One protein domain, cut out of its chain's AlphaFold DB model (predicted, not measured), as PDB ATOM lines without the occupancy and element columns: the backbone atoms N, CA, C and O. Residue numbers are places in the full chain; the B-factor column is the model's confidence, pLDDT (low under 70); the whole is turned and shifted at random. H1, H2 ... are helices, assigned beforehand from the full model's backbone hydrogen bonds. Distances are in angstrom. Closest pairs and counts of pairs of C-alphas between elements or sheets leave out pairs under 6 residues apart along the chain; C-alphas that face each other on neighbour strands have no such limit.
ATOM      1  N   ASN A 286     -34.722  60.667 -78.000       70.25
ATOM      2  CA  ASN A 286     -35.623  59.905 -78.869       70.25
ATOM      3  C   ASN A 286     -37.127  60.165 -78.627       70.25
ATOM      4  O   ASN A 286     -37.933  59.940 -79.529       70.25
ATOM      5  N   THR A 287     -37.540  60.569 -77.416       73.00
ATOM      6  CA  THR A 287     -38.946  60.911 -77.110       73.00
ATOM      7  C   THR A 287     -39.328  62.284 -77.632       73.00
ATOM      8  O   THR A 287     -40.478  62.462 -78.030       73.00
ATOM      9  N   ARG A 288     -38.371  63.218 -77.671       75.69
ATOM     10  CA  ARG A 288     -38.570  64.559 -78.223       75.69
ATOM     11  C   ARG A 288     -38.686  64.494 -79.741       75.69
ATOM     12  O   ARG A 288     -39.707  64.912 -80.267       75.69
ATOM     13  N   ASP A 289     -37.755  63.812 -80.406       81.69
ATOM     14  CA  ASP A 289     -37.794  63.626 -81.864       81.69
ATOM     15  C   ASP A 289     -39.104  62.969 -82.329       81.69
ATOM     16  O   ASP A 289     -39.686  63.329 -83.351       81.69
ATOM     17  N   ALA A 290     -39.602  61.999 -81.553       82.81
ATOM     18  CA  ALA A 290     -40.867  61.329 -81.832       82.81
ATOM     19  C   ALA A 290     -42.088  62.250 -81.653       82.81
ATOM     20  O   ALA A 290     -43.064  62.123 -82.399       82.81
ATOM     21  N   ALA A 291     -42.051  63.147 -80.666       86.69
ATOM     22  CA  ALA A 291     -43.091  64.146 -80.461       86.69
ATOM     23  C   ALA A 291     -43.054  65.204 -81.568       86.69
ATOM     24  O   ALA A 291     -44.091  65.459 -82.171       86.69
ATOM     25  N   ASP A 292     -41.874  65.722 -81.906       88.00
ATOM     26  CA  ASP A 292     -41.678  66.706 -82.976       88.00
ATOM     27  C   ASP A 292     -42.150  66.153 -84.326       88.00
ATOM     28  O   ASP A 292     -42.939  66.800 -85.014       88.00
ATOM     29  N   MET A 293     -41.809  64.898 -84.652       89.38
ATOM     30  CA  MET A 293     -42.336  64.208 -85.837       89.38
ATOM     31  C   MET A 293     -43.873  64.144 -85.839       89.38
ATOM     32  O   MET A 293     -44.507  64.296 -86.889       89.38
ATOM     33  N   LEU A 294     -44.498  63.849 -84.692       90.56
ATOM     34  CA  LEU A 294     -45.956  63.756 -84.603       90.56
ATOM     35  C   LEU A 294     -46.609  65.137 -84.740       90.56
ATOM     36  O   LEU A 294     -47.635  65.247 -85.412       90.56
ATOM     37  N   MET A 295     -46.020  66.170 -84.137       92.38
ATOM     38  CA  MET A 295     -46.503  67.547 -84.218       92.38
ATOM     39  C   MET A 295     -46.408  68.083 -85.651       92.38
ATOM     40  O   MET A 295     -47.405  68.558 -86.192       92.38
ATOM     41  N   GLU A 296     -45.278  67.861 -86.323       92.56
ATOM     42  CA  GLU A 296     -45.107  68.194 -87.740       92.56
ATOM     43  C   GLU A 296     -46.136  67.463 -88.618       92.56
ATOM     44  O   GLU A 296     -46.768  68.056 -89.495       92.56
ATOM     45  N   ALA A 297     -46.374  66.172 -88.358       92.00
ATOM     46  CA  ALA A 297     -47.374  65.408 -89.099       92.00
ATOM     47  C   ALA A 297     -48.802  65.951 -88.908       92.00
ATOM     48  O   ALA A 297     -49.608  65.882 -89.841       92.00
ATOM     49  N   MET A 298     -49.122  66.487 -87.726       93.31
ATOM     50  CA  MET A 298     -50.403  67.140 -87.450       93.31
ATOM     51  C   MET A 298     -50.544  68.471 -88.187       93.31
ATOM     52  O   MET A 298     -51.594  68.726 -88.774       93.31
ATOM     53  N   ASP A 299     -49.492  69.283 -88.220       93.25
ATOM     54  CA  ASP A 299     -49.518  70.555 -88.942       93.25
ATOM     55  C   ASP A 299     -49.632  70.337 -90.459       93.25
ATOM     56  O   ASP A 299     -50.423  71.006 -91.129       93.25
ATOM     57  N   ILE A 300     -48.928  69.340 -91.008       91.50
ATOM     58  CA  ILE A 300     -49.078  68.928 -92.413       91.50
ATOM     59  C   ILE A 300     -50.509  68.454 -92.686       91.50
ATOM     60  O   ILE A 300     -51.088  68.801 -93.716       91.50
ATOM     61  N   TYR A 301     -51.094  67.679 -91.769       92.81
ATOM     62  CA  TYR A 301     -52.479  67.227 -91.881       92.81
ATOM     63  C   TYR A 301     -53.454  68.411 -91.952       92.81
ATOM     64  O   TYR A 301     -54.289  68.455 -92.857       92.81
ATOM     65  N   ASP A 302     -53.326  69.391 -91.054       91.81
ATOM     66  CA  ASP A 302     -54.196  70.571 -91.031       91.81
ATOM     67  C   ASP A 302     -54.048  71.393 -92.326       91.81
ATOM     68  O   ASP A 302     -55.047  71.774 -92.948       91.81
ATOM     69  N   GLN A 303     -52.813  71.596 -92.797       90.56
ATOM     70  CA  GLN A 303     -52.537  72.278 -94.064       90.56
ATOM     71  C   GLN A 303     -53.166  71.555 -95.260       90.56
ATOM     72  O   GLN A 303     -53.763  72.195 -96.130       90.56
ATOM     73  N   GLU A 304     -53.059  70.229 -95.320       89.19
ATOM     74  CA  GLU A 304     -53.579  69.449 -96.440       89.19
ATOM     75  C   GLU A 304     -55.114  69.402 -96.441       89.19
ATOM     76  O   GLU A 304     -55.736  69.515 -97.497       89.19
ATOM     77  N   ILE A 305     -55.754  69.352 -95.269       89.25
ATOM     78  CA  ILE A 305     -57.214  69.477 -95.153       89.25
ATOM     79  C   ILE A 305     -57.687  70.852 -95.649       89.25
ATOM     80  O   ILE A 305     -58.673  70.936 -96.387       89.25
ATOM     81  N   ILE A 306     -56.975  71.932 -95.309       89.12
ATOM     82  CA  ILE A 306     -57.288  73.279 -95.809       89.12
ATOM     83  C   ILE A 306     -57.145  73.334 -97.336       89.12
ATOM     84  O   ILE A 306     -58.028  73.868 -98.015       89.12
ATOM     85  N   LYS A 307     -56.083  72.747 -97.904       87.75
ATOM     86  CA  LYS A 307     -55.911  72.653 -99.364       87.75
ATOM     87  C   LYS A 307     -57.041  71.863-100.021       87.75
ATOM     88  O   LYS A 307     -57.587  72.325-101.020       87.75
ATOM     89  N   GLN A 308     -57.456  70.733 -99.446       84.12
ATOM     90  CA  GLN A 308     -58.584  69.942 -99.951       84.12
ATOM     91  C   GLN A 308     -59.906  70.722 -99.918       84.12
ATOM     92  O   GLN A 308     -60.698  70.655-100.858       84.12
ATOM     93  N   GLN A 309     -60.141  71.532 -98.883       84.69
ATOM     94  CA  GLN A 309     -61.315  72.408 -98.827       84.69
ATOM     95  C   GLN A 309     -61.261  73.525 -99.880       84.69
ATOM     96  O   GLN A 309     -62.289  73.895-100.451       84.69
ATOM     97  N   GLN A 310     -60.077  74.070-100.165       84.12
ATOM     98  CA  GLN A 310     -59.889  75.070-101.220       84.12
ATOM     99  C   GLN A 310     -60.042  74.469-102.624       84.12
ATOM    100  O   GLN A 310     -60.645  75.106-103.490       84.12
ATOM    101  N   ALA A 311     -59.580  73.232-102.819       81.12
ATOM    102  CA  ALA A 311     -59.801  72.437-104.023       81.12
ATOM    103  C   ALA A 311     -61.293  72.243-104.305       81.12
ATOM    104  O   ALA A 311     -61.765  72.503-105.411       81.12
ATOM    105  N   ALA A 312     -62.058  71.868-103.275       78.50
ATOM    106  CA  ALA A 312     -63.508  71.710-103.368       78.50
ATOM    107  C   ALA A 312     -64.233  73.027-103.714       78.50
ATOM    108  O   ALA A 312     -65.323  73.005-104.279       78.50
ATOM    109  N   ARG A 313     -63.616  74.182-103.423       82.50
ATOM    110  CA  ARG A 313     -64.098  75.523-103.807       82.50
ATOM    111  C   ARG A 313     -63.628  75.971-105.202       82.50
ATOM    112  O   ARG A 313     -63.794  77.139-105.542       82.50
ATOM    113  N   GLY A 314     -63.046  75.074-106.002       75.31
ATOM    114  CA  GLY A 314     -62.671  75.327-107.398       75.31
ATOM    115  C   GLY A 314     -61.373  76.116-107.596       75.31
ATOM    116  O   GLY A 314     -61.130  76.613-108.695       75.31
ATOM    117  N   LYS A 315     -60.536  76.262-106.561       74.31
ATOM    118  CA  LYS A 315     -59.201  76.870-106.693       74.31
ATOM    119  C   LYS A 315     -58.180  75.836-107.181       74.31
ATOM    120  O   LYS A 315     -58.307  74.653-106.874       74.31
ATOM    121  N   GLN A 316     -57.156  76.289-107.913       62.88
ATOM    122  CA  GLN A 316     -56.018  75.442-108.295       62.88
ATOM    123  C   GLN A 316     -55.351  74.866-107.042       62.88
ATOM    124  O   GLN A 316     -55.012  75.598-106.113       62.88
ATOM    125  N   VAL A 317     -55.192  73.545-107.030       69.94
ATOM    126  CA  VAL A 317     -54.679  72.791-105.887       69.94
ATOM    127  C   VAL A 317     -53.179  72.622-106.055       69.94
ATOM    128  O   VAL A 317     -52.723  72.126-107.084       69.94
ATOM    129  N   ALA A 318     -52.417  73.048-105.052       73.12
ATOM    130  CA  ALA A 318     -50.993  72.752-104.968       73.12
ATOM    131  C   ALA A 318     -50.769  71.227-104.850       73.12
ATOM    132  O   ALA A 318     -51.637  70.535-104.315       73.12
ATOM    133  N   PRO A 319     -49.630  70.692-105.322       77.25
ATOM    134  CA  PRO A 319     -49.321  69.271-105.173       77.25
ATOM    135  C   PRO A 319     -49.312  68.833-103.692       77.25
ATOM    136  O   PRO A 319     -49.053  69.663-102.807       77.25
ATOM    137  N   PRO A 320     -49.586  67.540-103.417       81.00
ATOM    138  CA  PRO A 320     -49.577  66.997-102.060       81.00
ATOM    139  C   PRO A 320     -48.199  67.168-101.416       81.00
ATOM    140  O   PRO A 320     -47.174  67.224-102.100       81.00
ATOM    141  N   HIS A 321     -48.175  67.261-100.085       86.88
ATOM    142  CA  HIS A 321     -46.937  67.505 -99.350       86.88
ATOM    143  C   HIS A 321     -45.859  66.436 -99.661       86.88
ATOM    144  O   HIS A 321     -46.178  65.242 -99.657       86.88
ATOM    145  N   PRO A 322     -44.576  66.807 -99.871       86.31
ATOM    146  CA  PRO A 322     -43.510  65.858-100.218       86.31
ATOM    147  C   PRO A 322     -43.371  64.679 -99.247       86.31
ATOM    148  O   PRO A 322     -43.135  63.551 -99.675       86.31
ATOM    149  N   LEU A 323     -43.583  64.905 -97.945       84.94
ATOM    150  CA  LEU A 323     -43.546  63.834 -96.938       84.94
ATOM    151  C   LEU A 323     -44.704  62.832 -97.070       84.94
ATOM    152  O   LEU A 323     -44.518  61.653 -96.773       84.94
ATOM    153  N   MET A 324     -45.877  63.262 -97.542       86.44
ATOM    154  CA  MET A 324     -46.994  62.349 -97.811       86.44
ATOM    155  C   MET A 324     -46.687  61.449 -99.011       86.44
ATOM    156  O   MET A 324     -46.920  60.240 -98.951       86.44
ATOM    157  N   LEU A 325     -46.085  62.027-100.057       85.06
ATOM    158  CA  LEU A 325     -45.611  61.288-101.228       85.06
ATOM    159  C   LEU A 325     -44.508  60.290-100.854       85.06
ATOM    160  O   LEU A 325     -44.570  59.133-101.260       85.06
ATOM    161  N   ALA A 326     -43.543  60.703-100.026       83.69
ATOM    162  CA  ALA A 326     -42.462  59.835 -99.557       83.69
ATOM    163  C   ALA A 326     -42.975  58.630 -98.749       83.69
ATOM    164  O   ALA A 326     -42.387  57.551 -98.806       83.69
ATOM    165  N   ARG A 327     -44.089  58.790 -98.020       80.38
ATOM    166  CA  ARG A 327     -44.755  57.701 -97.285       80.38
ATOM    167  C   ARG A 327     -45.739  56.888 -98.130       80.38
ATOM    168  O   ARG A 327     -46.318  55.934 -97.617       80.38
ATOM    169  N   GLY A 328     -45.925  57.237 -99.405       81.25
ATOM    170  CA  GLY A 328     -46.830  56.535-100.315       81.25
ATOM    171  C   GLY A 328     -48.305  56.649 -99.919       81.25
ATOM    172  O   GLY A 328     -49.072  55.711-100.136       81.25
ATOM    173  N   THR A 329     -48.706  57.761 -99.293       80.50
ATOM    174  CA  THR A 329     -50.086  57.977 -98.837       80.50
ATOM    175  C   THR A 329     -50.706  59.213 -99.474       80.50
ATOM    176  O   THR A 329     -50.260  60.326 -99.217       80.50
ATOM    177  N   ASP A 330     -51.815  59.025-100.190       79.06
ATOM    178  CA  ASP A 330     -52.573  60.126-100.813       79.06
ATOM    179  C   ASP A 330     -53.641  60.731 -99.881       79.06
ATOM    180  O   ASP A 330     -54.245  61.760-100.177       79.06
ATOM    181  N   SER A 331     -53.914  60.082 -98.745       86.62
ATOM    182  CA  SER A 331     -54.933  60.506 -97.779       86.62
ATOM    183  C   SER A 331     -54.281  61.141 -96.544       86.62
ATOM    184  O   SER A 331     -53.479  60.461 -95.893       86.62
ATOM    185  N   PRO A 332     -54.660  62.380 -96.157       89.75
ATOM    186  CA  PRO A 332     -54.140  63.035 -94.954       89.75
ATOM    187  C   PRO A 332     -54.420  62.232 -93.680       89.75
ATOM    188  O   PRO A 332     -53.541  62.083 -92.834       89.75
ATOM    189  N   GLU A 333     -55.619  61.649 -93.558       90.44
ATOM    190  CA  GLU A 333     -55.980  60.829 -92.393       90.44
ATOM    191  C   GLU A 333     -55.083  59.589 -92.277       90.44
ATOM    192  O   GLU A 333     -54.634  59.250 -91.184       90.44
ATOM    193  N   ARG A 334     -54.772  58.929 -93.405       89.44
ATOM    194  CA  ARG A 334     -53.860  57.774 -93.407       89.44
ATOM    195  C   ARG A 334     -52.416  58.169 -93.143       89.44
ATOM    196  O   ARG A 334     -51.718  57.411 -92.474       89.44
ATOM    197  N   PHE A 335     -51.979  59.328 -93.630       91.62
ATOM    198  CA  PHE A 335     -50.658  59.865 -93.321       91.62
ATOM    199  C   PHE A 335     -50.500  60.061 -91.809       91.62
ATOM    200  O   PHE A 335     -49.586  59.486 -91.216       91.62
ATOM    201  N   LEU A 336     -51.439  60.761 -91.164       92.75
ATOM    202  CA  LEU A 336     -51.380  61.002 -89.722       92.75
ATOM    203  C   LEU A 336     -51.497  59.700 -88.911       92.75
ATOM    204  O   LEU A 336     -50.736  59.497 -87.964       92.75
ATOM    205  N   LEU A 337     -52.380  58.776 -89.311       91.44
ATOM    206  CA  LEU A 337     -52.486  57.458 -88.678       91.44
ATOM    207  C   LEU A 337     -51.183  56.653 -88.815       91.44
ATOM    208  O   LEU A 337     -50.771  55.996 -87.862       91.44
ATOM    209  N   SER A 338     -50.509  56.725 -89.968       89.06
ATOM    210  CA  SER A 338     -49.216  56.064 -90.181       89.06
ATOM    211  C   SER A 338     -48.122  56.642 -89.279       89.06
ATOM    212  O   SER A 338     -47.306  55.893 -88.741       89.06
ATOM    213  N   SER A 339     -48.133  57.960 -89.058       89.38
ATOM    214  CA  SER A 339     -47.219  58.635 -88.135       89.38
ATOM    215  C   SER A 339     -47.477  58.218 -86.690       89.38
ATOM    216  O   SER A 339     -46.526  57.914 -85.979       89.38
ATOM    217  N   LEU A 340     -48.743  58.084 -86.281       89.44
ATOM    218  CA  LEU A 340     -49.100  57.555 -84.963       89.44
ATOM    219  C   LEU A 340     -48.698  56.076 -84.805       89.44
ATOM    220  O   LEU A 340     -48.201  55.670 -83.756       89.44
ATOM    221  N   ALA A 341     -48.887  55.258 -85.843       88.06
ATOM    222  CA  ALA A 341     -48.532  53.840 -85.826       88.06
ATOM    223  C   ALA A 341     -47.014  53.609 -85.753       88.06
ATOM    224  O   ALA A 341     -46.572  52.648 -85.116       88.06
ATOM    225  N   ALA A 342     -46.209  54.509 -86.329       84.75
ATOM    226  CA  ALA A 342     -44.750  54.462 -86.246       84.75
ATOM    227  C   ALA A 342     -44.225  54.536 -84.796       84.75
ATOM    228  O   ALA A 342     -43.157  53.998 -84.509       84.75
ATOM    229  N   LEU A 343     -45.010  55.103 -83.869       80.50
ATOM    230  CA  LEU A 343     -44.684  55.205 -82.440       80.50
ATOM    231  C   LEU A 343     -44.855  53.878 -81.665       80.50
ATOM    232  O   LEU A 343     -44.536  53.806 -80.474       80.50
ATOM    233  N   ARG A 344     -45.380  52.816 -82.302       72.06
ATOM    234  CA  ARG A 344     -45.607  51.495 -81.678       72.06
ATOM    235  C   ARG A 344     -44.332  50.650 -81.578       72.06
ATOM    236  O   ARG A 344     -44.248  49.810 -80.683       72.06
ATOM    237  N   ALA A 345     -43.382  50.813 -82.500       56.84
ATOM    238  CA  ALA A 345     -42.275  49.876 -82.677       56.84
ATOM    239  C   ALA A 345     -40.930  50.446 -82.186       56.84
ATOM    240  O   ALA A 345     -40.541  51.525 -82.630       56.84
ATOM    241  N   PRO A 346     -40.156  49.691 -81.379       50.84
ATOM    242  CA  PRO A 346     -38.806  50.069 -80.964       50.84
ATOM    243  C   PRO A 346     -37.736  50.049 -82.083       50.84
ATOM    244  O   PRO A 346     -36.542  49.981 -81.805       50.84
ATOM    245  N   SER A 347     -38.121  49.960 -83.359       45.31
ATOM    246  CA  SER A 347     -37.182  49.591 -84.430       45.31
ATOM    247  C   SER A 347     -37.514  50.172 -85.801       45.31
ATOM    248  O   SER A 347     -37.092  49.629 -86.827       45.31
ATOM    249  N   THR A 348     -38.294  51.248 -85.866       45.00
ATOM    250  CA  THR A 348     -38.513  51.945 -87.135       45.00
ATOM    251  C   THR A 348     -37.235  52.720 -87.478       45.00
ATOM    252  O   THR A 348     -36.773  53.533 -86.687       45.00
ATOM    253  N   ARG A 349     -36.622  52.434 -88.639       42.72
ATOM    254  CA  ARG A 349     -35.327  53.002 -89.095       42.72
ATOM    255  C   ARG A 349     -35.360  54.507 -89.407       42.72
ATOM    256  O   ARG A 349     -34.349  55.061 -89.819       42.72
ATOM    257  N   LEU A 350     -36.516  55.142 -89.259       45.16
ATOM    258  CA  LEU A 350     -36.685  56.588 -89.290       45.16
ATOM    259  C   LEU A 350     -37.011  56.990 -87.851       45.16
ATOM    260  O   LEU A 350     -37.919  56.392 -87.276       45.16
ATOM    261  N   GLY A 351     -36.221  57.906 -87.285       41.19
ATOM    262  CA  GLY A 351     -36.136  58.248 -85.859       41.19
ATOM    263  C   GLY A 351     -37.449  58.240 -85.061       41.19
ATOM    264  O   GLY A 351     -38.529  58.502 -85.579       41.19
ATOM    265  N   GLY A 352     -37.335  57.907 -83.771       43.34
ATOM    266  CA  GLY A 352     -38.455  57.838 -82.818       43.34
ATOM    267  C   GLY A 352     -38.762  56.432 -82.281       43.34
ATOM    268  O   GLY A 352     -39.529  56.277 -81.329       43.34
ATOM    269  N   GLY A 353     -38.112  55.394 -82.816       39.69
ATOM    270  CA  GLY A 353     -38.271  53.994 -82.409       39.69
ATOM    271  C   GLY A 353     -37.713  53.631 -81.024       39.69
ATOM    272  O   GLY A 353     -37.242  52.529 -80.841       39.69
ATOM    273  N   GLY A 354     -37.715  54.512 -80.031       47.09
ATOM    274  CA  GLY A 354     -37.253  54.178 -78.670       47.09
ATOM    275  C   GLY A 354     -38.165  54.692 -77.563       47.09
ATOM    276  O   GLY A 354     -38.124  54.193 -76.444       47.09
ATOM    277  N   ALA A 355     -39.017  55.662 -77.888       53.97
ATOM    278  CA  ALA A 355     -39.839  56.388 -76.935       53.97
ATOM    279  C   ALA A 355     -41.031  55.567 -76.429       53.97
ATOM    280  O   ALA A 355     -41.412  55.629 -75.263       53.97
ATOM    281  N   GLY A 356     -41.642  54.779 -77.315       69.38
ATOM    282  CA  GLY A 356     -42.972  54.230 -77.088       69.38
ATOM    283  C   GLY A 356     -44.052  55.320 -77.142       69.38
ATOM    284  O   GLY A 356     -43.856  56.453 -76.710       69.38
ATOM    285  N   LEU A 357     -45.218  54.950 -77.674       82.25
ATOM    286  CA  LEU A 357     -46.389  55.816 -77.869       82.25
ATOM    287  C   LEU A 357     -46.676  56.786 -76.710       82.25
ATOM    288  O   LEU A 357     -47.002  57.941 -76.947       82.25
ATOM    289  N   GLU A 358     -46.582  56.315 -75.467       81.69
ATOM    290  CA  GLU A 358     -46.936  57.106 -74.282       81.69
ATOM    291  C   GLU A 358     -45.943  58.256 -74.051       81.69
ATOM    292  O   GLU A 358     -46.378  59.378 -73.829       81.69
ATOM    293  N   HIS A 359     -44.633  58.040 -74.212       79.00
ATOM    294  CA  HIS A 359     -43.655  59.120 -74.032       79.00
ATOM    295  C   HIS A 359     -43.758  60.191 -75.125       79.00
ATOM    296  O   HIS A 359     -43.683  61.375 -74.819       79.00
ATOM    297  N   ALA A 360     -43.991  59.790 -76.380       84.44
ATOM    298  CA  ALA A 360     -44.180  60.738 -77.479       84.44
ATOM    299  C   ALA A 360     -45.451  61.584 -77.287       84.44
ATOM    300  O   ALA A 360     -45.411  62.799 -77.431       84.44
ATOM    301  N   LEU A 361     -46.569  60.961 -76.888       86.62
ATOM    302  CA  LEU A 361     -47.810  61.678 -76.566       86.62
ATOM    303  C   LEU A 361     -47.699  62.532 -75.294       86.62
ATOM    304  O   LEU A 361     -48.471  63.470 -75.142       86.62
ATOM    305  N   GLY A 362     -46.774  62.213 -74.388       82.69
ATOM    306  CA  GLY A 362     -46.491  63.021 -73.202       82.69
ATOM    307  C   GLY A 362     -45.783  64.340 -73.504       82.69
ATOM    308  O   GLY A 362     -45.951  65.305 -72.764       82.69
ATOM    309  N   ALA A 363     -45.010  64.379 -74.588       83.19
ATOM    310  CA  ALA A 363     -44.183  65.520 -74.967       83.19
ATOM    311  C   ALA A 363     -44.843  66.457 -75.999       83.19
ATOM    312  O   ALA A 363     -44.254  67.475 -76.353       83.19
ATOM    313  N   ILE A 364     -46.060  66.162 -76.473       87.38
ATOM    314  CA  ILE A 364     -46.779  67.072 -77.379       87.38
ATOM    315  C   ILE A 364     -47.355  68.281 -76.634       87.38
ATOM    316  O   ILE A 364     -47.698  68.221 -75.451       87.38
ATOM    317  N   THR A 365     -47.560  69.382 -77.358       88.38
ATOM    318  CA  THR A 365     -48.202  70.575 -76.798       88.38
ATOM    319  C   THR A 365     -49.695  70.363 -76.515       88.38
ATOM    320  O   THR A 365     -50.395  69.575 -77.159       88.38
ATOM    321  N   THR A 366     -50.229  71.140 -75.569       85.81
ATOM    322  CA  THR A 366     -51.655  71.093 -75.196       85.81
ATOM    323  C   THR A 366     -52.591  71.480 -76.344       85.81
ATOM    324  O   THR A 366     -53.713  70.978 -76.428       85.81
ATOM    325  N   GLU A 367     -52.140  72.351 -77.246       88.19
ATOM    326  CA  GLU A 367     -52.894  72.737 -78.433       88.19
ATOM    327  C   GLU A 367     -53.021  71.563 -79.406       88.19
ATOM    328  O   GLU A 367     -54.115  71.268 -79.890       88.19
ATOM    329  N   HIS A 368     -51.929  70.831 -79.625       91.31
ATOM    330  CA  HIS A 368     -51.929  69.663 -80.498       91.31
ATOM    331  C   HIS A 368     -52.758  68.528 -79.887       91.31
ATOM    332  O   HIS A 368     -53.553  67.903 -80.584       91.31
ATOM    333  N   ALA A 369     -52.715  68.333 -78.566       89.38
ATOM    334  CA  ALA A 369     -53.594  67.379 -77.891       89.38
ATOM    335  C   ALA A 369     -55.092  67.663 -78.150       89.38
ATOM    336  O   ALA A 369     -55.853  66.735 -78.439       89.38
ATOM    337  N   LYS A 370     -55.514  68.940 -78.121       88.31
ATOM    338  CA  LYS A 370     -56.901  69.351 -78.427       88.31
ATOM    339  C   LYS A 370     -57.298  69.067 -79.877       88.31
ATOM    340  O   LYS A 370     -58.444  68.700 -80.121       88.31
ATOM    341  N   ARG A 371     -56.374  69.218 -80.830       90.81
ATOM    342  CA  ARG A 371     -56.623  68.927 -82.254       90.81
ATOM    343  C   ARG A 371     -56.625  67.422 -82.553       90.81
ATOM    344  O   ARG A 371     -57.386  66.970 -83.406       90.81
ATOM    345  N   LEU A 372     -55.811  66.639 -81.838       92.44
ATOM    346  CA  LEU A 372     -55.643  65.198 -82.058       92.44
ATOM    347  C   LEU A 372     -56.811  64.370 -81.502       92.44
ATOM    348  O   LEU A 372     -57.275  63.440 -82.164       92.44
ATOM    349  N   LEU A 373     -57.315  64.701 -80.307       90.94
ATOM    350  CA  LEU A 373     -58.354  63.918 -79.620       90.94
ATOM    351  C   LEU A 373     -59.634  63.697 -80.463       90.94
ATOM    352  O   LEU A 373     -60.086  62.553 -80.544       90.94
ATOM    353  N   PRO A 374     -60.196  64.723 -81.141       91.38
ATOM    354  CA  PRO A 374     -61.350  64.553 -82.027       91.38
ATOM    355  C   PRO A 374     -61.081  63.602 -83.199       91.38
ATOM    356  O   PRO A 374     -61.958  62.840 -83.597       91.38
ATOM    357  N   ARG A 375     -59.855  63.608 -83.740       92.62
ATOM    358  CA  ARG A 375     -59.461  62.732 -84.858       92.62
ATOM    359  C   ARG A 375     -59.341  61.283 -84.417       92.62
ATOM    360  O   ARG A 375     -59.838  60.395 -85.099       92.62
ATOM    361  N   LEU A 376     -58.773  61.052 -83.236       93.12
ATOM    362  CA  LEU A 376     -58.737  59.723 -82.634       93.12
ATOM    363  C   LEU A 376     -60.155  59.183 -82.376       93.12
ATOM    364  O   LEU A 376     -60.418  58.012 -82.641       93.12
ATOM    365  N   ALA A 377     -61.081  60.021 -81.901       91.38
ATOM    366  CA  ALA A 377     -62.476  59.626 -81.693       91.38
ATOM    367  C   ALA A 377     -63.166  59.201 -83.002       91.38
ATOM    368  O   ALA A 377     -63.844  58.171 -83.044       91.38
ATOM    369  N   ASP A 378     -62.946  59.959 -84.079       92.00
ATOM    370  CA  ASP A 378     -63.454  59.640 -85.414       92.00
ATOM    371  C   ASP A 378     -62.872  58.317 -85.943       92.00
ATOM    372  O   ASP A 378     -63.621  57.425 -86.345       92.00
ATOM    373  N   TRP A 379     -61.556  58.115 -85.843       93.00
ATOM    374  CA  TRP A 379     -60.908  56.858 -86.243       93.00
ATOM    375  C   TRP A 379     -61.409  55.651 -85.453       93.00
ATOM    376  O   TRP A 379     -61.623  54.581 -86.027       93.00
ATOM    377  N   LEU A 380     -61.661  55.828 -84.155       90.62
ATOM    378  CA  LEU A 380     -62.237  54.782 -83.318       90.62
ATOM    379  C   LEU A 380     -63.655  54.415 -83.776       90.62
ATOM    380  O   LEU A 380     -64.005  53.236 -83.780       90.62
ATOM    381  N   SER A 381     -64.452  55.401 -84.199       90.44
ATOM    382  CA  SER A 381     -65.797  55.178 -84.750       90.44
ATOM    383  C   SER A 381     -65.774  54.466 -86.108       90.44
ATOM    384  O   SER A 381     -66.623  53.615 -86.367       90.44
ATOM    385  N   LYS A 382     -64.746  54.730 -86.928       90.25
ATOM    386  CA  LYS A 382     -64.463  54.032 -88.194       90.25
ATOM    387  C   LYS A 382     -63.859  52.630 -87.995       90.25
ATOM    388  O   LYS A 382     -63.734  51.880 -88.962       90.25
ATOM    389  N   GLY A 383     -63.473  52.266 -86.769       87.44
ATOM    390  CA  GLY A 383     -62.853  50.978 -86.449       87.44
ATOM    391  C   GLY A 383     -61.388  50.851 -86.886       87.44
ATOM    392  O   GLY A 383     -60.900  49.737 -87.068       87.44
ATOM    393  N   TRP A 384     -60.681  51.965 -87.083       90.06
ATOM    394  CA  TRP A 384     -59.276  51.963 -87.503       90.06
ATOM    395  C   TRP A 384     -58.354  51.775 -86.298       90.06
ATOM    396  O   TRP A 384     -58.467  52.519 -85.329       90.06
ATOM    397  N   GLU A 385     -57.446  50.791 -86.360       87.25
ATOM    398  CA  GLU A 385     -56.398  50.546 -85.347       87.25
ATOM    399  C   GLU A 385     -56.893  50.714 -83.890       87.25
ATOM    400  O   GLU A 385     -56.310  51.440 -83.083       87.25
ATOM    401  N   VAL A 386     -58.006  50.043 -83.552       87.19
ATOM    402  CA  VAL A 386     -58.791  50.247 -82.313       87.19
ATOM    403  C   VAL A 386     -57.938  50.207 -81.037       87.19
ATOM    404  O   VAL A 386     -58.161  50.992 -80.114       87.19
ATOM    405  N   GLU A 387     -56.948  49.314 -80.975       85.12
ATOM    406  CA  GLU A 387     -56.032  49.193 -79.833       85.12
ATOM    407  C   GLU A 387     -55.120  50.423 -79.697       85.12
ATOM    408  O   GLU A 387     -55.012  50.997 -78.612       85.12
ATOM    409  N   LEU A 388     -54.487  50.837 -80.799       88.56
ATOM    410  CA  LEU A 388     -53.561  51.968 -80.845       88.56
ATOM    411  C   LEU A 388     -54.290  53.269 -80.511       88.56
ATOM    412  O   LEU A 388     -53.880  54.003 -79.612       88.56
ATOM    413  N   VAL A 389     -55.403  53.514 -81.202       91.44
ATOM    414  CA  VAL A 389     -56.236  54.705 -81.028       91.44
ATOM    415  C   VAL A 389     -56.818  54.742 -79.615       91.44
ATOM    416  O   VAL A 389     -56.740  55.765 -78.937       91.44
ATOM    417  N   GLY A 390     -57.322  53.612 -79.110       88.50
ATOM    418  CA  GLY A 390     -57.829  53.510 -77.742       88.50
ATOM    419  C   GLY A 390     -56.757  53.772 -76.680       88.50
ATOM    420  O   GLY A 390     -57.035  54.435 -75.675       88.50
ATOM    421  N   ARG A 391     -55.522  53.298 -76.898       88.31
ATOM    422  CA  ARG A 391     -54.387  53.565 -76.002       88.31
ATOM    423  C   ARG A 391     -53.980  55.039 -76.033       88.31
ATOM    424  O   ARG A 391     -53.771  55.605 -74.962       88.31
ATOM    425  N   ALA A 392     -53.932  55.652 -77.216       90.25
ATOM    426  CA  ALA A 392     -53.629  57.071 -77.384       90.25
ATOM    427  C   ALA A 392     -54.674  57.964 -76.695       90.25
ATOM    428  O   ALA A 392     -54.307  58.821 -75.893       90.25
ATOM    429  N   ILE A 393     -55.973  57.699 -76.907       90.56
ATOM    430  CA  ILE A 393     -57.066  58.422 -76.233       90.56
ATOM    431  C   ILE A 393     -56.936  58.280 -74.717       90.56
ATOM    432  O   ILE A 393     -56.958  59.280 -74.009       90.56
ATOM    433  N   ARG A 394     -56.764  57.056 -74.196       87.50
ATOM    434  CA  ARG A 394     -56.601  56.840 -72.749       87.50
ATOM    435  C   ARG A 394     -55.452  57.680 -72.191       87.50
ATOM    436  O   ARG A 394     -55.618  58.295 -71.140       87.50
ATOM    437  N   HIS A 395     -54.307  57.682 -72.868       86.88
ATOM    438  CA  HIS A 395     -53.119  58.379 -72.397       86.88
ATOM    439  C   HIS A 395     -53.311  59.901 -72.397       86.88
ATOM    440  O   HIS A 395     -53.173  60.519 -71.345       86.88
ATOM    441  N   LEU A 396     -53.748  60.481 -73.519       88.19
ATOM    442  CA  LEU A 396     -54.012  61.920 -73.638       88.19
ATOM    443  C   LEU A 396     -55.069  62.403 -72.642       88.19
ATOM    444  O   LEU A 396     -54.923  63.470 -72.053       88.19
ATOM    445  N   VAL A 397     -56.115  61.600 -72.410       86.88
ATOM    446  CA  VAL A 397     -57.167  61.936 -71.442       86.88
ATOM    447  C   VAL A 397     -56.655  61.929 -70.010       86.88
ATOM    448  O   VAL A 397     -57.051  62.773 -69.209       86.88
ATOM    449  N   THR A 398     -55.768  60.987 -69.693       84.88
ATOM    450  CA  THR A 398     -55.161  60.895 -68.361       84.88
ATOM    451  C   THR A 398     -54.211  62.068 -68.122       84.88
ATOM    452  O   THR A 398     -54.265  62.684 -67.064       84.88
ATOM    453  N   LEU A 399     -53.386  62.406 -69.117       83.06
ATOM    454  CA  LEU A 399     -52.383  63.465 -69.028       83.06
ATOM    455  C   LEU A 399     -53.012  64.865 -68.961       83.06
ATOM    456  O   LEU A 399     -52.664  65.684 -68.116       83.06
ATOM    457  N   HIS A 400     -53.996  65.129 -69.820       81.38
ATOM    458  CA  HIS A 400     -54.630  66.440 -69.954       81.38
ATOM    459  C   HIS A 400     -55.987  66.527 -69.248       81.38
ATOM    460  O   HIS A 400     -56.851  67.307 -69.658       81.38
ATOM    461  N   PHE A 401     -56.185  65.761 -68.172       81.44
ATOM    462  CA  PHE A 401     -57.458  65.699 -67.449       81.44
ATOM    463  C   PHE A 401     -58.007  67.092 -67.088       81.44
ATOM    464  O   PHE A 401     -59.176  67.378 -67.344       81.44
ATOM    465  N   GLY A 402     -57.159  68.001 -66.588       78.94
ATOM    466  CA  GLY A 402     -57.568  69.370 -66.239       78.94
ATOM    467  C   GLY A 402     -58.087  70.195 -67.428       78.94
ATOM    468  O   GLY A 402     -59.081  70.912 -67.304       78.94
ATOM    469  N   LEU A 403     -57.471  70.057 -68.605       74.75
ATOM    470  CA  LEU A 403     -57.915  70.735 -69.833       74.75
ATOM    471  C   LEU A 403     -59.225  70.152 -70.366       74.75
ATOM    472  O   LEU A 403     -60.073  70.867 -70.893       74.75
ATOM    473  N   ILE A 404     -59.398  68.844 -70.225       78.94
ATOM    474  CA  ILE A 404     -60.571  68.127 -70.724       78.94
ATOM    475  C   ILE A 404     -61.803  68.422 -69.873       78.94
ATOM    476  O   ILE A 404     -62.890  68.586 -70.416       78.94
ATOM    477  N   VAL A 405     -61.644  68.526 -68.552       81.31
ATOM    478  CA  VAL A 405     -62.751  68.867 -67.645       81.31
ATOM    479  C   VAL A 405     -63.255  70.295 -67.878       81.31
ATOM    480  O   VAL A 405     -64.439  70.564 -67.691       81.31
ATOM    481  N   THR A 406     -62.378  71.204 -68.306       83.44
ATOM    482  CA  THR A 406     -62.707  72.624 -68.505       83.44
ATOM    483  C   THR A 406     -63.263  72.940 -69.894       83.44
ATOM    484  O   THR A 406     -63.997  73.913 -70.047       83.44
ATOM    485  N   CYS A 407     -62.959  72.127 -70.909       82.50
ATOM    486  CA  CYS A 407     -63.387  72.356 -72.286       82.50
ATOM    487  C   CYS A 407     -64.665  71.570 -72.629       82.50
ATOM    488  O   CYS A 407     -64.662  70.340 -72.670       82.50
ATOM    489  N   SER A 408     -65.759  72.276 -72.938       81.56
ATOM    490  CA  SER A 408     -67.044  71.658 -73.302       81.56
ATOM    491  C   SER A 408     -66.976  70.826 -74.586       81.56
ATOM    492  O   SER A 408     -67.587  69.763 -74.646       81.56
ATOM    493  N   GLU A 409     -66.196  71.253 -75.581       81.94
ATOM    494  CA  GLU A 409     -66.031  70.547 -76.864       81.94
ATOM    495  C   GLU A 409     -65.400  69.156 -76.679       81.94
ATOM    496  O   GLU A 409     -65.809  68.179 -77.307       81.94
ATOM    497  N   MET A 410     -64.451  69.022 -75.744       83.81
ATOM    498  CA  MET A 410     -63.798  67.740 -75.449       83.81
ATOM    499  C   MET A 410     -64.763  66.726 -74.831       83.81
ATOM    500  O   MET A 410     -64.582  65.514 -74.979       83.81
ATOM    501  N   ARG A 411     -65.821  67.194 -74.161       84.31
ATOM    502  CA  ARG A 411     -66.835  66.320 -73.567       84.31
ATOM    503  C   ARG A 411     -67.599  65.538 -74.635       84.31
ATOM    504  O   ARG A 411     -67.821  64.341 -74.454       84.31
ATOM    505  N   GLU A 412     -67.977  66.182 -75.737       87.06
ATOM    506  CA  GLU A 412     -68.677  65.522 -76.847       87.06
ATOM    507  C   GLU A 412     -67.785  64.470 -77.515       87.06
ATOM    508  O   GLU A 412     -68.202  63.325 -77.699       87.06
ATOM    509  N   VAL A 413     -66.518  64.815 -77.750       88.12
ATOM    510  CA  VAL A 413     -65.496  63.909 -78.297       88.12
ATOM    511  C   VAL A 413     -65.319  62.659 -77.426       88.12
ATOM    512  O   VAL A 413     -65.202  61.540 -77.937       88.12
ATOM    513  N   LEU A 414     -65.339  62.808 -76.098       88.25
ATOM    514  CA  LEU A 414     -65.268  61.678 -75.169       88.25
ATOM    515  C   LEU A 414     -66.530  60.816 -75.173       88.25
ATOM    516  O   LEU A 414     -66.427  59.590 -75.076       88.25
ATOM    517  N   HIS A 415     -67.709  61.428 -75.293       89.69
ATOM    518  CA  HIS A 415     -68.957  60.688 -75.455       89.69
ATOM    519  C   HIS A 415     -68.939  59.856 -76.743       89.69
ATOM    520  O   HIS A 415     -69.188  58.650 -76.674       89.69
ATOM    521  N   GLN A 416     -68.534  60.457 -77.866       89.81
ATOM    522  CA  GLN A 416     -68.367  59.769 -79.149       89.81
ATOM    523  C   GLN A 416     -67.359  58.615 -79.039       89.81
ATOM    524  O   GLN A 416     -67.653  57.485 -79.429       89.81
ATOM    525  N   SER A 417     -66.197  58.864 -78.428       89.06
ATOM    526  CA  SER A 417     -65.163  57.840 -78.211       89.06
ATOM    527  C   SER A 417     -65.672  56.679 -77.351       89.06
ATOM    528  O   SER A 417     -65.386  55.512 -77.625       89.06
ATOM    529  N   ARG A 418     -66.442  56.976 -76.296       90.81
ATOM    530  CA  ARG A 418     -67.029  55.962 -75.411       90.81
ATOM    531  C   ARG A 418     -68.028  55.088 -76.161       90.81
ATOM    532  O   ARG A 418     -67.988  53.872 -75.984       90.81
ATOM    533  N   GLU A 419     -68.912  55.688 -76.951       91.12
ATOM    534  CA  GLU A 419     -69.915  54.965 -77.733       91.12
ATOM    535  C   GLU A 419     -69.261  54.088 -78.807       91.12
ATOM    536  O   GLU A 419     -69.508  52.881 -78.847       91.12
ATOM    537  N   ALA A 420     -68.324  54.648 -79.579       89.44
ATOM    538  CA  ALA A 420     -67.533  53.911 -80.563       89.44
ATOM    539  C   ALA A 420     -66.802  52.708 -79.941       89.44
ATOM    540  O   ALA A 420     -66.852  51.595 -80.468       89.44
ATOM    541  N   ARG A 421     -66.179  52.894 -78.768       88.25
ATOM    542  CA  ARG A 421     -65.505  51.814 -78.032       88.25
ATOM    543  C   ARG A 421     -66.464  50.710 -77.587       88.25
ATOM    544  O   ARG A 421     -66.114  49.535 -77.651       88.25
ATOM    545  N   LEU A 422     -67.648  51.063 -77.085       89.56
ATOM    546  CA  LEU A 422     -68.630  50.071 -76.634       89.56
ATOM    547  C   LEU A 422     -69.182  49.264 -77.814       89.56
ATOM    548  O   LEU A 422     -69.281  48.041 -77.714       89.56
ATOM    549  N   ASN A 423     -69.457  49.927 -78.939       89.94
ATOM    550  CA  ASN A 423     -69.938  49.280 -80.158       89.94
ATOM    551  C   ASN A 423     -68.888  48.327 -80.747       89.94
ATOM    552  O   ASN A 423     -69.188  47.158 -80.996       89.94
ATOM    553  N   THR A 424     -67.642  48.784 -80.893       86.81
ATOM    554  CA  THR A 424     -66.528  47.955 -81.392       86.81
ATOM    555  C   THR A 424     -66.240  46.773 -80.465       86.81
ATOM    556  O   THR A 424     -66.138  45.638 -80.929       86.81
ATOM    557  N   MET A 425     -66.201  46.987 -79.144       85.81
ATOM    558  CA  MET A 425     -66.042  45.910 -78.159       85.81
ATOM    559  C   MET A 425     -67.179  44.882 -78.250       85.81
ATOM    560  O   MET A 425     -66.928  43.679 -78.178       85.81
ATOM    561  N   GLY A 426     -68.423  45.333 -78.430       90.06
ATOM    562  CA  GLY A 426     -69.578  44.455 -78.620       90.06
ATOM    563  C   GLY A 426     -69.447  43.576 -79.865       90.06
ATOM    564  O   GLY A 426     -69.631  42.360 -79.781       90.06
ATOM    565  N   GLN A 427     -69.062  44.168 -80.999       89.56
ATOM    566  CA  GLN A 427     -68.847  43.453 -82.261       89.56
ATOM    567  C   GLN A 427     -67.712  42.428 -82.156       89.56
ATOM    568  O   GLN A 427     -67.901  41.262 -82.504       89.56
ATOM    569  N   VAL A 428     -66.558  42.832 -81.616       86.75
ATOM    570  CA  VAL A 428     -65.390  41.952 -81.449       86.75
ATOM    571  C   VAL A 428     -65.699  40.812 -80.481       86.75
ATOM    572  O   VAL A 428     -65.386  39.659 -80.771       86.75
ATOM    573  N   LYS A 429     -66.371  41.090 -79.356       91.38
ATOM    574  CA  LYS A 429     -66.785  40.055 -78.398       91.38
ATOM    575  C   LYS A 429     -67.756  39.058 -79.025       91.38
ATOM    576  O   LYS A 429     -67.623  37.863 -78.773       91.38
ATOM    577  N   SER A 430     -68.704  39.532 -79.834       95.06
ATOM    578  CA  SER A 430     -69.636  38.665 -80.560       95.06
ATOM    579  C   SER A 430     -68.890  37.754 -81.536       95.06
ATOM    580  O   SER A 430     -69.039  36.539 -81.459       95.06
ATOM    581  N   LEU A 431     -68.004  38.316 -82.368       93.19
ATOM    582  CA  LEU A 431     -67.203  37.570 -83.343       93.19
ATOM    583  C   LEU A 431     -66.290  36.524 -82.683       93.19
ATOM    584  O   LEU A 431     -66.243  35.373 -83.106       93.19
ATOM    585  N   ILE A 432     -65.557  36.912 -81.635       93.38
ATOM    586  CA  ILE A 432     -64.683  35.986 -80.904       93.38
ATOM    587  C   ILE A 432     -65.526  34.915 -80.206       93.38
ATOM    588  O   ILE A 432     -65.161  33.743 -80.234       93.38
ATOM    589  N   GLY A 433     -66.660  35.295 -79.612       96.06
ATOM    590  CA  GLY A 433     -67.568  34.375 -78.934       96.06
ATOM    591  C   GLY A 433     -68.151  33.317 -79.871       96.06
ATOM    592  O   GLY A 433     -68.113  32.131 -79.543       96.06
ATOM    593  N   THR A 434     -68.637  33.716 -81.050       97.12
ATOM    594  CA  THR A 434     -69.184  32.787 -82.052       97.12
ATOM    595  C   THR A 434     -68.102  31.883 -82.633       97.12
ATOM    596  O   THR A 434     -68.306  30.670 -82.708       97.12
ATOM    597  N   ASN A 435     -66.930  32.431 -82.963       96.69
ATOM    598  CA  ASN A 435     -65.804  31.650 -83.478       96.69
ATOM    599  C   ASN A 435     -65.297  30.634 -82.449       96.69
ATOM    600  O   ASN A 435     -65.068  29.475 -82.789       96.69
ATOM    601  N   LEU A 436     -65.156  31.038 -81.185       95.44
ATOM    602  CA  LEU A 436     -64.706  30.159 -80.107       95.44
ATOM    603  C   LEU A 436     -65.736  29.060 -79.819       95.44
ATOM    604  O   LEU A 436     -65.358  27.902 -79.659       95.44
ATOM    605  N   ALA A 437     -67.031  29.386 -79.810       96.31
ATOM    606  CA  ALA A 437     -68.093  28.392 -79.670       96.31
ATOM    607  C   ALA A 437     -68.098  27.392 -80.841       96.31
ATOM    608  O   ALA A 437     -68.189  26.184 -80.614       96.31
ATOM    609  N   GLY A 438     -67.931  27.873 -82.077       96.94
ATOM    610  CA  GLY A 438     -67.821  27.033 -83.270       96.94
ATOM    611  C   GLY A 438     -66.595  26.117 -83.239       96.94
ATOM    612  O   GLY A 438     -66.715  24.920 -83.495       96.94
ATOM    613  N   LEU A 439     -65.429  26.643 -82.853       94.88
ATOM    614  CA  LEU A 439     -64.199  25.863 -82.694       94.88
ATOM    615  C   LEU A 439     -64.327  24.805 -81.595       94.88
ATOM    616  O   LEU A 439     -63.915  23.669 -81.804       94.88
ATOM    617  N   ASN A 440     -64.937  25.140 -80.457       92.69
ATOM    618  CA  ASN A 440     -65.187  24.178 -79.383       92.69
ATOM    619  C   ASN A 440     -66.155  23.073 -79.818       92.69
ATOM    620  O   ASN A 440     -65.950  21.908 -79.483       92.69
ATOM    621  N   TYR A 441     -67.186  23.415 -80.593       95.12
ATOM    622  CA  TYR A 441     -68.102  22.428 -81.158       95.12
ATOM    623  C   TYR A 441     -67.399  21.499 -82.156       95.12
ATOM    624  O   TYR A 441     -67.552  20.281 -82.076       95.12
ATOM    625  N   LEU A 442     -66.586  22.053 -83.060       92.75
ATOM    626  CA  LEU A 442     -65.784  21.268 -84.002       92.75
ATOM    627  C   LEU A 442     -64.790  20.364 -83.274       92.75
ATOM    628  O   LEU A 442     -64.685  19.189 -83.616       92.75
TER     629      LEU A 442
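Overview. This is residues 286 to 442 of the 482 residues of the protein "Utp12 domain-containing protein" of Echinostoma caproni (UniProt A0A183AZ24). A compact body of helices has one long helix, H8, whose first part packs on the body and whose last part, residues 426 to 442, sticks out as a free arm. In the body the hairpin of H5 and H6 packs with H8 on one side, while H1 and H3 run side by side on the other and H4 bridges H1 and H6. The 157 printed residues hold eight named helices, H1 to H8 in chain order, and no named strand; the class is all helix. The whole is only just compact, close to loose, with a radius of gyration of the C-alphas of 17.8 A, and elongated, spanning 59 by 36 by 36 A.

Arrangement. H1, residues 286 to 312, touches H3, residues 332 to 342, opposite ways at a shallow tilt of 11 degrees; their closest C-alphas, of Tyr 301 and Pro 332, are 5.5 A apart. H2, residues 322 to 326, is near H1 and close to but not clearly touching H3. With residues 287 to 294 alone, H1 touches H4, residues 356 to 362, about perpendicular at 74 degrees, closest at the C-alphas of Ala 291 and Ala 360, 4.7 A. H1 only just touches H5, residues 366 to 381, with 3 pairs of C-alphas within 8 A, the closest being Met 295 and His 368 at 6.9 A. H5 and H6, residues 386 to 399, form a helical hairpin at a shallow tilt of 31 degrees, with the C-alphas of Leu 380 and Val 386 closest at 5.8 A. H4 touches H6, closest at the C-alphas of Glu 358 and His 395, 6.6 A. H8, residues 408 to 442, touches H5 with residues 410 to 424 alone, the same way at 37 degrees, only just steep; the C-alphas of Ser 381 and Ala 420 are closest, at 4.7 A. H5, H6 and H8 form an up and down bundle, each running against the one before. H7, residues 401 to 406, touches H8 only at the corner, and only just, with 3 pairs of C-alphas within 8 A, the closest being Ile 404 and Met 410 at 5.7 A. In H1, H2, H3, H4, H6 and H7 every O i to N i+4 pair is within hydrogen-bond range; in H5 10 of 12 are, in H8 30 of 31.

Along the chain. H1 begins at C-alpha 286 (-35.623, 59.905, -78.869) and is 39.0 A long. H3 measures 15.4 A, H5 23.3 A and H6 19.8 A. H8 runs 51.5 A from C-alpha 408 (-67.044, 71.658, -73.302) to C-alpha 442 (-65.784, 21.268, -84.002).

Size, cuts and confidence. The C-alphas farthest apart, of Lys 315 and Tyr 441, are 60.8 A apart. The printed part has no cut. The link from H3 to H4 is long, 13 residues. The mean pLDDT of the printed part is 83.9; residues 316 to 317 and 345 to 356 are under 70.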